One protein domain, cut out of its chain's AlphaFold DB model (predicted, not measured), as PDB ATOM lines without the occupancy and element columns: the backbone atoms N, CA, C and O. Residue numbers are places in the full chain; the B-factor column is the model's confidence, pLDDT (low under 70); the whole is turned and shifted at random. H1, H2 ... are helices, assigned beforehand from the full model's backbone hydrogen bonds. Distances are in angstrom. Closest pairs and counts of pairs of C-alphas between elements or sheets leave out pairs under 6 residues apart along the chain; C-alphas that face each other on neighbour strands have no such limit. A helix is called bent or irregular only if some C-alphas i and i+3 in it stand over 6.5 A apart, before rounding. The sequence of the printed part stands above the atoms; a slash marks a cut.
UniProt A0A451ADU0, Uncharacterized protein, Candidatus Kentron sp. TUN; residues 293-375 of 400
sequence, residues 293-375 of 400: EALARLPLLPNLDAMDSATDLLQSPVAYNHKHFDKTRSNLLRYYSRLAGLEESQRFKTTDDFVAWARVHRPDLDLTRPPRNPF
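What this domain is: This is residues 293 to 375 of the 400 residues of an uncharacterized protein of Candidatus Kentron sp. TUN (UniProt A0A451ADU0). Three helices, H1, H3 and H4, lie side by side and nearly parallel in line, their centres making a triangle, with H3 between the other two in contacts, H1 running the opposite way to H3 and H4 the same way; short H2 sits at the turn from H1 to H3, and long unnamed stretches, residues 293 to 304 and 362 to 375, make both ends of the printed part. The 83 printed residues hold H1, H2, H3 and H4, no named strand; the class is all helix, with under half in named helices. The whole is compact, radius of gyration of the C-alphas 12.0 A, spanning 30 by 26 by 19 A.

How they stand to each other: H3, residues 326 to 339, touches H1, residues 305 to 315, at a shallow tilt of 14 degrees, opposite ways; their closest C-alphas, Leu 314 and Leu 332, are 6.9 A apart. H4, residues 351 to 361, only just touches H3, with 3 pairs of C-alphas within 8 A, through residues 333 to 336 of H3 alone; the closest C-alphas, Leu 333 and Thr 351, are 7.2 A apart. H2, residues 317 to 320, touches H3 only at the corner, closest C-alphas Ala 319 and Arg 329 at 5.0 A. Every O i to N i+4 pair is within hydrogen-bond range in H3, 6 of 7 in H4 and 2 of 7 in H1, beside 5 of 8 O i to N i+3 pairs; H2 is too short.

Where its parts are: H3 spans 20.2 A from C-alpha 326 (113.783, 100.678, 95.592); H4, 15.1 A, ends at C-alpha 361 (95.468, 101.673, 78.193). H1, 17.2 A, is irregular: C-alphas 309 and 312 are 7.4 A apart.

The domain as a whole: The printed part has no cut; the H3 to H4 link is long. pLDDT is under 70 at residues 309 to 325 and 368 to 375.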
ATOM      1  N   GLU A 293     117.634 106.552  86.912       79.12
ATOM      2  CA  GLU A 293     117.619 107.888  87.517       79.12
ATOM      3  C   GLU A 293     117.611 109.003  86.477       79.12
ATOM      4  O   GLU A 293     116.858 109.966  86.616       79.12
ATOM      5  N   ALA A 294     118.413 108.870  85.428       74.38
ATOM      6  CA  ALA A 294     118.494 109.898  84.413       74.38
ATOM      7  C   ALA A 294     117.268 109.896  83.482       74.38
ATOM      8  O   ALA A 294     116.723 110.963  83.211       74.38
ATOM      9  N   LEU A 295     116.737 108.722  83.106       80.50
ATOM     10  CA  LEU A 295     115.446 108.608  82.411       80.50
ATOM     11  C   LEU A 295     114.319 109.325  83.165       80.50
ATOM     12  O   LEU A 295     113.515 110.038  82.568       80.50
ATOM     13  N   ALA A 296     114.288 109.182  84.491       82.25
ATOM     14  CA  ALA A 296     113.286 109.808  85.348       82.25
ATOM     15  C   ALA A 296     113.353 111.345  85.369       82.25
ATOM     16  O   ALA A 296     112.413 111.985  85.848       82.25
ATOM     17  N   ARG A 297     114.462 111.937  84.912       80.75
ATOM     18  CA  ARG A 297     114.706 113.386  84.905       80.75
ATOM     19  C   ARG A 297     114.460 114.022  83.540       80.75
ATOM     20  O   ARG A 297     114.096 115.194  83.509       80.75
ATOM     21  N   LEU A 298     114.533 113.258  82.448       80.88
ATOM     22  CA  LEU A 298     114.396 113.778  81.085       80.88
ATOM     23  C   LEU A 298     113.065 114.513  80.828       80.88
ATOM     24  O   LEU A 298     112.005 114.026  81.244       80.88
ATOM     25  N   PRO A 299     113.098 115.650  80.108       78.00
ATOM     26  CA  PRO A 299     111.903 116.380  79.702       78.00
ATOM     27  C   PRO A 299     111.230 115.673  78.516       78.00
ATOM     28  O   PRO A 299     111.431 116.047  77.364       78.00
ATOM     29  N   LEU A 300     110.451 114.628  78.795       80.38
ATOM     30  CA  LEU A 300     109.750 113.826  77.787       80.38
ATOM     31  C   LEU A 300     108.295 114.269  77.639       80.38
ATOM     32  O   LEU A 300     107.649 114.618  78.630       80.38
ATOM     33  N   LEU A 301     107.783 114.221  76.410       83.44
ATOM     34  CA  LEU A 301     106.359 114.369  76.146       83.44
ATOM     35  C   LEU A 301     105.652 113.028  76.400       83.44
ATOM     36  O   LEU A 301     106.288 111.971  76.329       83.44
ATOM     37  N   PRO A 302     104.340 113.046  76.693       86.56
ATOM     38  CA  PRO A 302     103.549 111.826  76.718       86.56
ATOM     39  C   PRO A 302     103.682 111.097  75.379       86.56
ATOM     40  O   PRO A 302     103.388 111.656  74.323       86.56
ATOM     41  N   ASN A 303     104.151 109.856  75.430       84.69
ATOM     42  CA  ASN A 303     104.394 109.028  74.260       84.69
ATOM     43  C   ASN A 303     104.210 107.567  74.664       84.69
ATOM     44  O   ASN A 303     105.082 106.955  75.284       84.69
ATOM     45  N   LEU A 304     103.040 107.026  74.338       83.31
ATOM     46  CA  LEU A 304     102.699 105.659  74.698       83.31
ATOM     47  C   LEU A 304     103.550 104.652  73.926       83.31
ATOM     48  O   LEU A 304     104.027 103.701  74.534       83.31
ATOM     49  N   ASP A 305     103.814 104.882  72.642       80.25
ATOM     50  CA  ASP A 305     104.574 103.958  71.787       80.25
ATOM     51  C   ASP A 305     106.018 103.769  72.289       80.25
ATOM     52  O   ASP A 305     106.586 102.681  72.210       80.25
ATOM     53  N   ALA A 306     106.600 104.796  72.921       75.44
ATOM     54  CA  ALA A 306     107.913 104.709  73.567       75.44
ATOM     55  C   ALA A 306     107.960 103.748  74.775       75.44
ATOM     56  O   ALA A 306     109.044 103.441  75.277       75.44
ATOM     57  N   MET A 307     106.815 103.257  75.261       75.94
ATOM     58  CA  MET A 307     106.783 102.211  76.287       75.94
ATOM     59  C   MET A 307     107.221 100.848  75.742       75.94
ATOM     60  O   MET A 307     107.782 100.063  76.505       75.94
ATOM     61  N   ASP A 308     107.043 100.585  74.444       71.31
ATOM     62  CA  ASP A 308     107.316  99.275  73.835       71.31
ATOM     63  C   ASP A 308     108.798  98.926  73.904       71.31
ATOM     64  O   ASP A 308     109.169  97.825  74.313       71.31
ATOM     65  N   SER A 309     109.646  99.911  73.598       59.47
ATOM     66  CA  SER A 309     111.106  99.822  73.683       59.47
ATOM     67  C   SER A 309     111.631  99.792  75.121       59.47
ATOM     68  O   SER A 309     112.795  99.465  75.346       59.47
ATOM     69  N   ALA A 310     110.785 100.124  76.099       58.94
ATOM     70  CA  ALA A 310     111.153 100.213  77.501       58.94
ATOM     71  C   ALA A 310     110.643  99.032  78.336       58.94
ATOM     72  O   ALA A 310     111.131  98.865  79.445       58.94
ATOM     73  N   THR A 311     109.690  98.214  77.877       61.50
ATOM     74  CA  THR A 311     109.050  97.142  78.680       61.50
ATOM     75  C   THR A 311     110.056  96.228  79.400       61.50
ATOM     76  O   THR A 311     109.868  95.895  80.574       61.50
ATOM     77  N   ASP A 312     111.183  95.929  78.748       62.00
ATOM     78  CA  ASP A 312     112.284  95.128  79.299       62.00
ATOM     79  C   ASP A 312     112.932  95.758  80.556       62.00
ATOM     80  O   ASP A 312     113.436  95.046  81.429       62.00
ATOM     81  N   LEU A 313     112.891  97.090  80.705       66.38
ATOM     82  CA  LEU A 313     113.475  97.805  81.847       66.38
ATOM     83  C   LEU A 313     112.726  97.533  83.151       66.38
ATOM     84  O   LEU A 313     113.366  97.342  84.184       66.38
ATOM     85  N   LEU A 314     111.388  97.519  83.126       61.72
ATOM     86  CA  LEU A 314     110.600  97.173  84.312       61.72
ATOM     87  C   LEU A 314     110.655  95.690  84.609       61.72
ATOM     88  O   LEU A 314     110.565  95.322  85.770       61.72
ATOM     89  N   GLN A 315     110.801  94.846  83.593       60.53
ATOM     90  CA  GLN A 315     110.878  93.404  83.792       60.53
ATOM     91  C   GLN A 315     112.247  92.974  84.344       60.53
ATOM     92  O   GLN A 315     112.327  91.963  85.030       60.53
ATOM     93  N   SER A 316     113.311  93.756  84.138       59.97
ATOM     94  CA  SER A 316     114.647  93.544  84.716       59.97
ATOM     95  C   SER A 316     114.621  93.073  86.190       59.97
ATOM     96  O   SER A 316     114.013  93.731  87.036       59.97
ATOM     97  N   PRO A 317     115.336  91.992  86.569       51.19
ATOM     98  CA  PRO A 317     115.383  91.521  87.963       51.19
ATOM     99  C   PRO A 317     115.890  92.568  88.969       51.19
ATOM    100  O   PRO A 317     115.493  92.554  90.136       51.19
ATOM    101  N   VAL A 318     116.711  93.518  88.504       53.66
ATOM    102  CA  VAL A 318     117.198  94.671  89.283       53.66
ATOM    103  C   VAL A 318     116.067  95.664  89.592       53.66
ATOM    104  O   VAL A 318     116.131  96.369  90.594       53.66
ATOM    105  N   ALA A 319     115.003  95.696  88.785       52.50
ATOM    106  CA  ALA A 319     113.812  96.510  89.022       52.50
ATOM    107  C   ALA A 319     112.811  95.866  90.003       52.50
ATOM    108  O   ALA A 319     111.958  96.578  90.536       52.50
ATOM    109  N   TYR A 320     112.909  94.553  90.271       51.94
ATOM    110  CA  TYR A 320     111.863  93.820  90.995       51.94
ATOM    111  C   TYR A 320     112.245  93.193  92.336       51.94
ATOM    112  O   TYR A 320     111.341  93.040  93.154       51.94
ATOM    113  N   ASN A 321     113.502  92.807  92.609       48.97
ATOM    114  CA  ASN A 321     113.706  91.884  93.735       48.97
ATOM    115  C   ASN A 321     114.935  92.116  94.623       48.97
ATOM    116  O   ASN A 321     115.753  91.220  94.816       48.97
ATOM    117  N   HIS A 322     115.032  93.305  95.229       54.41
ATOM    118  CA  HIS A 322     115.750  93.478  96.496       54.41
ATOM    119  C   HIS A 322     115.407  94.824  97.153       54.41
ATOM    120  O   HIS A 322     115.359  95.838  96.459       54.41
ATOM    121  N   LYS A 323     115.321  94.886  98.495       59.44
ATOM    122  CA  LYS A 323     115.253  96.153  99.275       59.44
ATOM    123  C   LYS A 323     116.363  97.168  98.921       59.44
ATOM    124  O   LYS A 323     116.296  98.322  99.318       59.44
ATOM    125  N   HIS A 324     117.405  96.740  98.206       60.38
ATOM    126  CA  HIS A 324     118.524  97.583  97.785       60.38
ATOM    127  C   HIS A 324     118.264  98.385  96.496       60.38
ATOM    128  O   HIS A 324     119.034  99.296  96.217       60.38
ATOM    129  N   PHE A 325     117.193  98.107  95.738       69.19
ATOM    130  CA  PHE A 325     116.928  98.753  94.439       69.19
ATOM    131  C   PHE A 325     115.601  99.530  94.371       69.19
ATOM    132  O   PHE A 325     115.125  99.872  93.286       69.19
ATOM    133  N   ASP A 326     115.022  99.885  95.523       75.88
ATOM    134  CA  ASP A 326     113.783 100.678  95.592       75.88
ATOM    135  C   ASP A 326     113.892 102.017  94.845       75.88
ATOM    136  O   ASP A 326     112.949 102.429  94.165       75.88
ATOM    137  N   LYS A 327     115.070 102.660  94.894       81.19
ATOM    138  CA  LYS A 327     115.353 103.897  94.150       81.19
ATOM    139  C   LYS A 327     115.236 103.681  92.638       81.19
ATOM    140  O   LYS A 327     114.591 104.468  91.951       81.19
ATOM    141  N   THR A 328     115.818 102.599  92.126       81.06
ATOM    142  CA  THR A 328     115.815 102.245  90.699       81.06
ATOM    143  C   THR A 328     114.399 102.028  90.191       81.06
ATOM    144  O   THR A 328     113.999 102.640  89.202       81.06
ATOM    145  N   ARG A 329     113.606 101.235  90.918       81.75
ATOM    146  CA  ARG A 329     112.195 101.004  90.599       81.75
ATOM    147  C   ARG A 329     111.390 102.302  90.614       81.75
ATOM    148  O   ARG A 329     110.658 102.571  89.668       81.75
ATOM    149  N   SER A 330     111.552 103.128  91.649       85.62
ATOM    150  CA  SER A 330     110.855 104.417  91.737       85.62
ATOM    151  C   SER A 330     111.191 105.334  90.559       85.62
ATOM    152  O   SER A 330     110.308 106.024  90.052       85.62
ATOM    153  N   ASN A 331     112.449 105.347  90.118       87.06
ATOM    154  CA  ASN A 331     112.881 106.145  88.976       87.06
ATOM    155  C   ASN A 331     112.269 105.633  87.663       87.06
ATOM    156  O   ASN A 331     111.740 106.430  86.889       87.06
ATOM    157  N   LEU A 332     112.252 104.315  87.445       86.06
ATOM    158  CA  LEU A 332     111.581 103.727  86.284       86.06
ATOM    159  C   LEU A 332     110.086 104.060  86.278       86.06
ATOM    160  O   LEU A 332     109.585 104.576  85.286       86.06
ATOM    161  N   LEU A 333     109.375 103.866  87.391       87.44
ATOM    162  CA  LEU A 333     107.948 104.200  87.485       87.44
ATOM    163  C   LEU A 333     107.671 105.682  87.204       87.44
ATOM    164  O   LEU A 333     106.672 106.010  86.559       87.44
ATOM    165  N   ARG A 334     108.574 106.581  87.615       89.06
ATOM    166  CA  ARG A 334     108.494 108.002  87.262       89.06
ATOM    167  C   ARG A 334     108.628 108.225  85.756       89.06
ATOM    168  O   ARG A 334     107.856 109.001  85.199       89.06
ATOM    169  N   TYR A 335     109.560 107.535  85.103       87.12
ATOM    170  CA  TYR A 335     109.718 107.571  83.649       87.12
ATOM    171  C   TYR A 335     108.439 107.109  82.923       87.12
ATOM    172  O   TYR A 335     107.913 107.862  82.106       87.12
ATOM    173  N   TYR A 336     107.850 105.961  83.283       87.50
ATOM    174  CA  TYR A 336     106.594 105.512  82.650       87.50
ATOM    175  C   TYR A 336     105.406 106.417  82.952       87.50
ATOM    176  O   TYR A 336     104.556 106.597  82.090       87.50
ATOM    177  N   SER A 337     105.343 107.008  84.149       89.88
ATOM    178  CA  SER A 337     104.280 107.967  84.481       89.88
ATOM    179  C   SER A 337     104.313 109.173  83.540       89.88
ATOM    180  O   SER A 337     103.265 109.626  83.092       89.88
ATOM    181  N   ARG A 338     105.515 109.654  83.183       88.69
ATOM    182  CA  ARG A 338     105.688 110.742  82.206       88.69
ATOM    183  C   ARG A 338     105.279 110.319  80.800       88.69
ATOM    184  O   ARG A 338     104.533 111.047  80.158       88.69
ATOM    185  N   LEU A 339     105.696 109.132  80.352       87.81
ATOM    186  CA  LEU A 339     105.266 108.590  79.056       87.81
ATOM    187  C   LEU A 339     103.742 108.423  78.976       87.81
ATOM    188  O   LEU A 339     103.152 108.687  77.934       87.81
ATOM    189  N   ALA A 340     103.106 108.037  80.085       88.62
ATOM    190  CA  ALA A 340     101.654 107.932  80.217       88.62
ATOM    191  C   ALA A 340     100.937 109.294  80.274       88.62
ATOM    192  O   ALA A 340      99.709 109.331  80.242       88.62
ATOM    193  N   GLY A 341     101.673 110.405  80.393       89.62
ATOM    194  CA  GLY A 341     101.109 111.743  80.574       89.62
ATOM    195  C   GLY A 341     100.417 111.954  81.920       89.62
ATOM    196  O   GLY A 341      99.530 112.797  82.019       89.62
ATOM    197  N   LEU A 342     100.799 111.194  82.948       90.56
ATOM    198  CA  LEU A 342     100.226 111.310  84.286       90.56
ATOM    199  C   LEU A 342     100.843 112.481  85.051       90.56
ATOM    200  O   LEU A 342     102.060 112.684  85.043       90.56
ATOM    201  N   GLU A 343     100.004 113.215  85.778       87.19
ATOM    202  CA  GLU A 343     100.468 114.249  86.701       87.19
ATOM    203  C   GLU A 343     101.188 113.640  87.917       87.19
ATOM    204  O   GLU A 343     101.021 112.466  88.256       87.19
ATOM    205  N   GLU A 344     101.968 114.448  88.643       83.19
ATOM    206  CA  GLU A 344     102.764 113.984  89.793       83.19
ATOM    207  C   GLU A 344     101.895 113.334  90.896       83.19
ATOM    208  O   GLU A 344     102.338 112.407  91.573       83.19
ATOM    209  N   SER A 345     100.634 113.761  91.041       86.38
ATOM    210  CA  SER A 345      99.656 113.177  91.974       86.38
ATOM    211  C   SER A 345      99.137 111.798  91.535       86.38
ATOM    212  O   SER A 345      98.734 110.996  92.382       86.38
ATOM    213  N   GLN A 346      99.182 111.516  90.232       88.62
ATOM    214  CA  GLN A 346      98.667 110.313  89.572       88.62
ATOM    215  C   GLN A 346      99.770 109.316  89.200       88.62
ATOM    216  O   GLN A 346      99.471 108.239  88.691       88.62
ATOM    217  N   ARG A 347     101.040 109.662  89.449       89.75
ATOM    218  CA  ARG A 347     102.195 108.826  89.115       89.75
ATOM    219  C   ARG A 347     102.064 107.409  89.680       89.75
ATOM    220  O   ARG A 347     101.586 107.214  90.802       89.75
ATOM    221  N   PHE A 348     102.596 106.437  88.948       88.56
ATOM    222  CA  PHE A 348     102.710 105.065  89.425       88.56
ATOM    223  C   PHE A 348     103.595 105.021  90.674       88.56
ATOM    224  O   PHE A 348     104.728 105.510  90.668       88.56
ATOM    225  N   LYS A 349     103.074 104.454  91.766       84.62
ATOM    226  CA  LYS A 349     103.816 104.299  93.028       84.62
ATOM    227  C   LYS A 349     104.356 102.885  93.174       84.62
ATOM    228  O   LYS A 349     105.393 102.683  93.801       84.62
ATOM    229  N   THR A 350     103.661 101.927  92.582       81.88
ATOM    230  CA  THR A 350     104.026 100.516  92.571       81.88
ATOM    231  C   THR A 350     104.044  99.979  91.146       81.88
ATOM    232  O   THR A 350     103.455 100.566  90.234       81.88
ATOM    233  N   THR A 351     104.722  98.850  90.936       77.69
ATOM    234  CA  THR A 351     104.669  98.196  89.628       77.69
ATOM    235  C   THR A 351     103.291  97.605  89.340       77.69
ATOM    236  O   THR A 351     102.899  97.554  88.181       77.69
ATOM    237  N   ASP A 352     102.519  97.258  90.374       79.25
ATOM    238  CA  ASP A 352     101.133  96.810  90.223       79.25
ATOM    239  C   ASP A 352     100.233  97.934  89.689       79.25
ATOM    240  O   ASP A 352      99.413  97.679  88.807       79.25
ATOM    241  N   ASP A 353     100.437  99.180  90.142       82.50
ATOM    242  CA  ASP A 353      99.719 100.353  89.620       82.50
ATOM    243  C   ASP A 353      99.978 100.517  88.117       82.50
ATOM    244  O   ASP A 353      99.047 100.704  87.332       82.50
ATOM    245  N   PHE A 354     101.249 100.406  87.712       84.50
ATOM    246  CA  PHE A 354     101.645 100.465  86.307       84.50
ATOM    247  C   PHE A 354     101.026  99.319  85.498       84.50
ATOM    248  O   PHE A 354     100.437  99.566  84.450       84.50
ATOM    249  N   VAL A 355     101.114  98.072  85.976       80.12
ATOM    250  CA  VAL A 355     100.570  96.896  85.274       80.12
ATOM    251  C   VAL A 355      99.052  97.001  85.125       80.12
ATOM    252  O   VAL A 355      98.519  96.706  84.054       80.12
ATOM    253  N   ALA A 356      98.346  97.431  86.172       81.75
ATOM    254  CA  ALA A 356      96.905  97.646  86.122       81.75
ATOM    255  C   ALA A 356      96.536  98.725  85.096       81.75
ATOM    256  O   ALA A 356      95.634  98.517  84.284       81.75
ATOM    257  N   TRP A 357      97.265  99.843  85.087       88.62
ATOM    258  CA  TRP A 357      97.063 100.913  84.116       88.62
ATOM    259  C   TRP A 357      97.351 100.456  82.681       88.62
ATOM    260  O   TRP A 357      96.528 100.684  81.792       88.62
ATOM    261  N   ALA A 358      98.471  99.765  82.460       84.19
ATOM    262  CA  ALA A 358      98.907  99.300  81.150       84.19
ATOM    263  C   ALA A 358      97.936  98.272  80.563       84.19
ATOM    264  O   ALA A 358      97.591  98.371  79.395       84.19
ATOM    265  N   ARG A 359      97.369  97.363  81.366       82.56
ATOM    266  CA  ARG A 359      96.320  96.436  80.891       82.56
ATOM    267  C   ARG A 359      95.083  97.138  80.328       82.56
ATOM    268  O   ARG A 359      94.408  96.570  79.476       82.56
ATOM    269  N   VAL A 360      94.769  98.335  80.822       87.12
ATOM    270  CA  VAL A 360      93.610  99.119  80.371       87.12
ATOM    271  C   VAL A 360      93.959  99.980  79.158       87.12
ATOM    272  O   VAL A 360      93.177 100.043  78.215       87.12
ATOM    273  N   HIS A 361      95.121 100.635  79.172       86.19
ATOM    274  CA  HIS A 361      95.468 101.673  78.193       86.19
ATOM    275  C   HIS A 361      96.403 101.192  77.079       86.19
ATOM    276  O   HIS A 361      96.493 101.836  76.039       86.19
ATOM    277  N   ARG A 362      97.091 100.072  77.294       85.00
ATOM    278  CA  ARG A 362      98.050  99.427  76.391       85.00
ATOM    279  C   ARG A 362      97.939  97.896  76.496       85.00
ATOM    280  O   ARG A 362      98.886  97.229  76.911       85.00
ATOM    281  N   PRO A 363      96.767  97.310  76.182       80.75
ATOM    282  CA  PRO A 363      96.549  95.862  76.283       80.75
ATOM    283  C   PRO A 363      97.450  95.045  75.339       80.75
ATOM    284  O   PRO A 363      97.569  93.833  75.496       80.75
ATOM    285  N   ASP A 364      98.059  95.709  74.361       79.75
ATOM    286  CA  ASP A 364      99.044  95.190  73.420       79.75
ATOM    287  C   ASP A 364     100.456  95.039  74.020       79.75
ATOM    288  O   ASP A 364     101.254  94.264  73.489       79.75
ATOM    289  N   LEU A 365     100.762  95.714  75.139       75.12
ATOM    290  CA  LEU A 365     102.023  95.523  75.860       75.12
ATOM    291  C   LEU A 365     102.077  94.114  76.460       75.12
ATOM    292  O   LEU A 365     101.307  93.760  77.359       75.12
ATOM    293  N   ASP A 366     103.044  93.315  76.012       72.88
ATOM    294  CA  ASP A 366     103.274  91.978  76.553       72.88
ATOM    295  C   ASP A 366     103.997  92.040  77.908       72.88
ATOM    296  O   ASP A 366     105.216  91.901  78.030       72.88
ATOM    297  N   LEU A 367     103.202  92.229  78.958       70.12
ATOM    298  CA  LEU A 367     103.658  92.226  80.348       70.12
ATOM    299  C   LEU A 367     103.842  90.810  80.922       70.12
ATOM    300  O   LEU A 367     104.110  90.669  82.113       70.12
ATOM    301  N   THR A 368     103.641  89.767  80.109       64.06
ATOM    302  CA  THR A 368     103.658  88.360  80.543       64.06
ATOM    303  C   THR A 368     104.942  87.627  80.181       64.06
ATOM    304  O   THR A 368     105.191  86.538  80.705       64.06
ATOM    305  N   ARG A 369     105.782  88.220  79.324       58.38
ATOM    306  CA  ARG A 369     107.107  87.676  79.023       58.38
ATOM    307  C   ARG A 369     107.956  87.623  80.291       58.38
ATOM    308  O   ARG A 369     107.990  88.597  81.048       58.38
ATOM    309  N   PRO A 370     108.656  86.499  80.541       47.09
ATOM    310  CA  PRO A 370     109.684  86.490  81.562       47.09
ATOM    311  C   PRO A 370     110.706  87.574  81.210       47.09
ATOM    312  O   PRO A 370     110.960  87.790  80.020       47.09
ATOM    313  N   PRO A 371     111.301  88.237  82.215       47.47
ATOM    314  CA  PRO A 371     112.340  89.215  81.965       47.47
ATOM    315  C   PRO A 371     113.369  88.594  81.036       47.47
ATOM    316  O   PRO A 371     113.941  87.554  81.377       47.47
ATOM    317  N   ARG A 372     113.655  89.223  79.894       46.72
ATOM    318  CA  ARG A 372     114.973  89.024  79.299       46.72
ATOM    319  C   ARG A 372     115.927  89.622  80.300       46.72
ATOM    320  O   ARG A 372     116.118  90.827  80.307       46.72
ATOM    321  N   ASN A 373     116.407  88.802  81.229       43.09
ATOM    322  CA  ASN A 373     117.395  89.235  82.185       43.09
ATOM    323  C   ASN A 373     118.644  89.566  81.367       43.09
ATOM    324  O   ASN A 373     119.326  88.642  80.931       43.09
ATOM    325  N   PRO A 374     118.976  90.847  81.162       43.31
ATOM    326  CA  PRO A 374     120.165  91.168  80.393       43.31
ATOM    327  C   PRO A 374     121.453  90.843  81.181       43.31
ATOM    328  O   PRO A 374     122.549  90.926  80.632       43.31
ATOM    329  N   PHE A 375     121.315  90.449  82.456       43.84
ATOM    330  CA  PHE A 375     122.368  90.048  83.388       43.84
ATOM    331  C   PHE A 375     122.559  88.522  83.506       43.84
ATOM    332  O   PHE A 375     123.467  88.097  84.219       43.84
TER     333      PHE A 375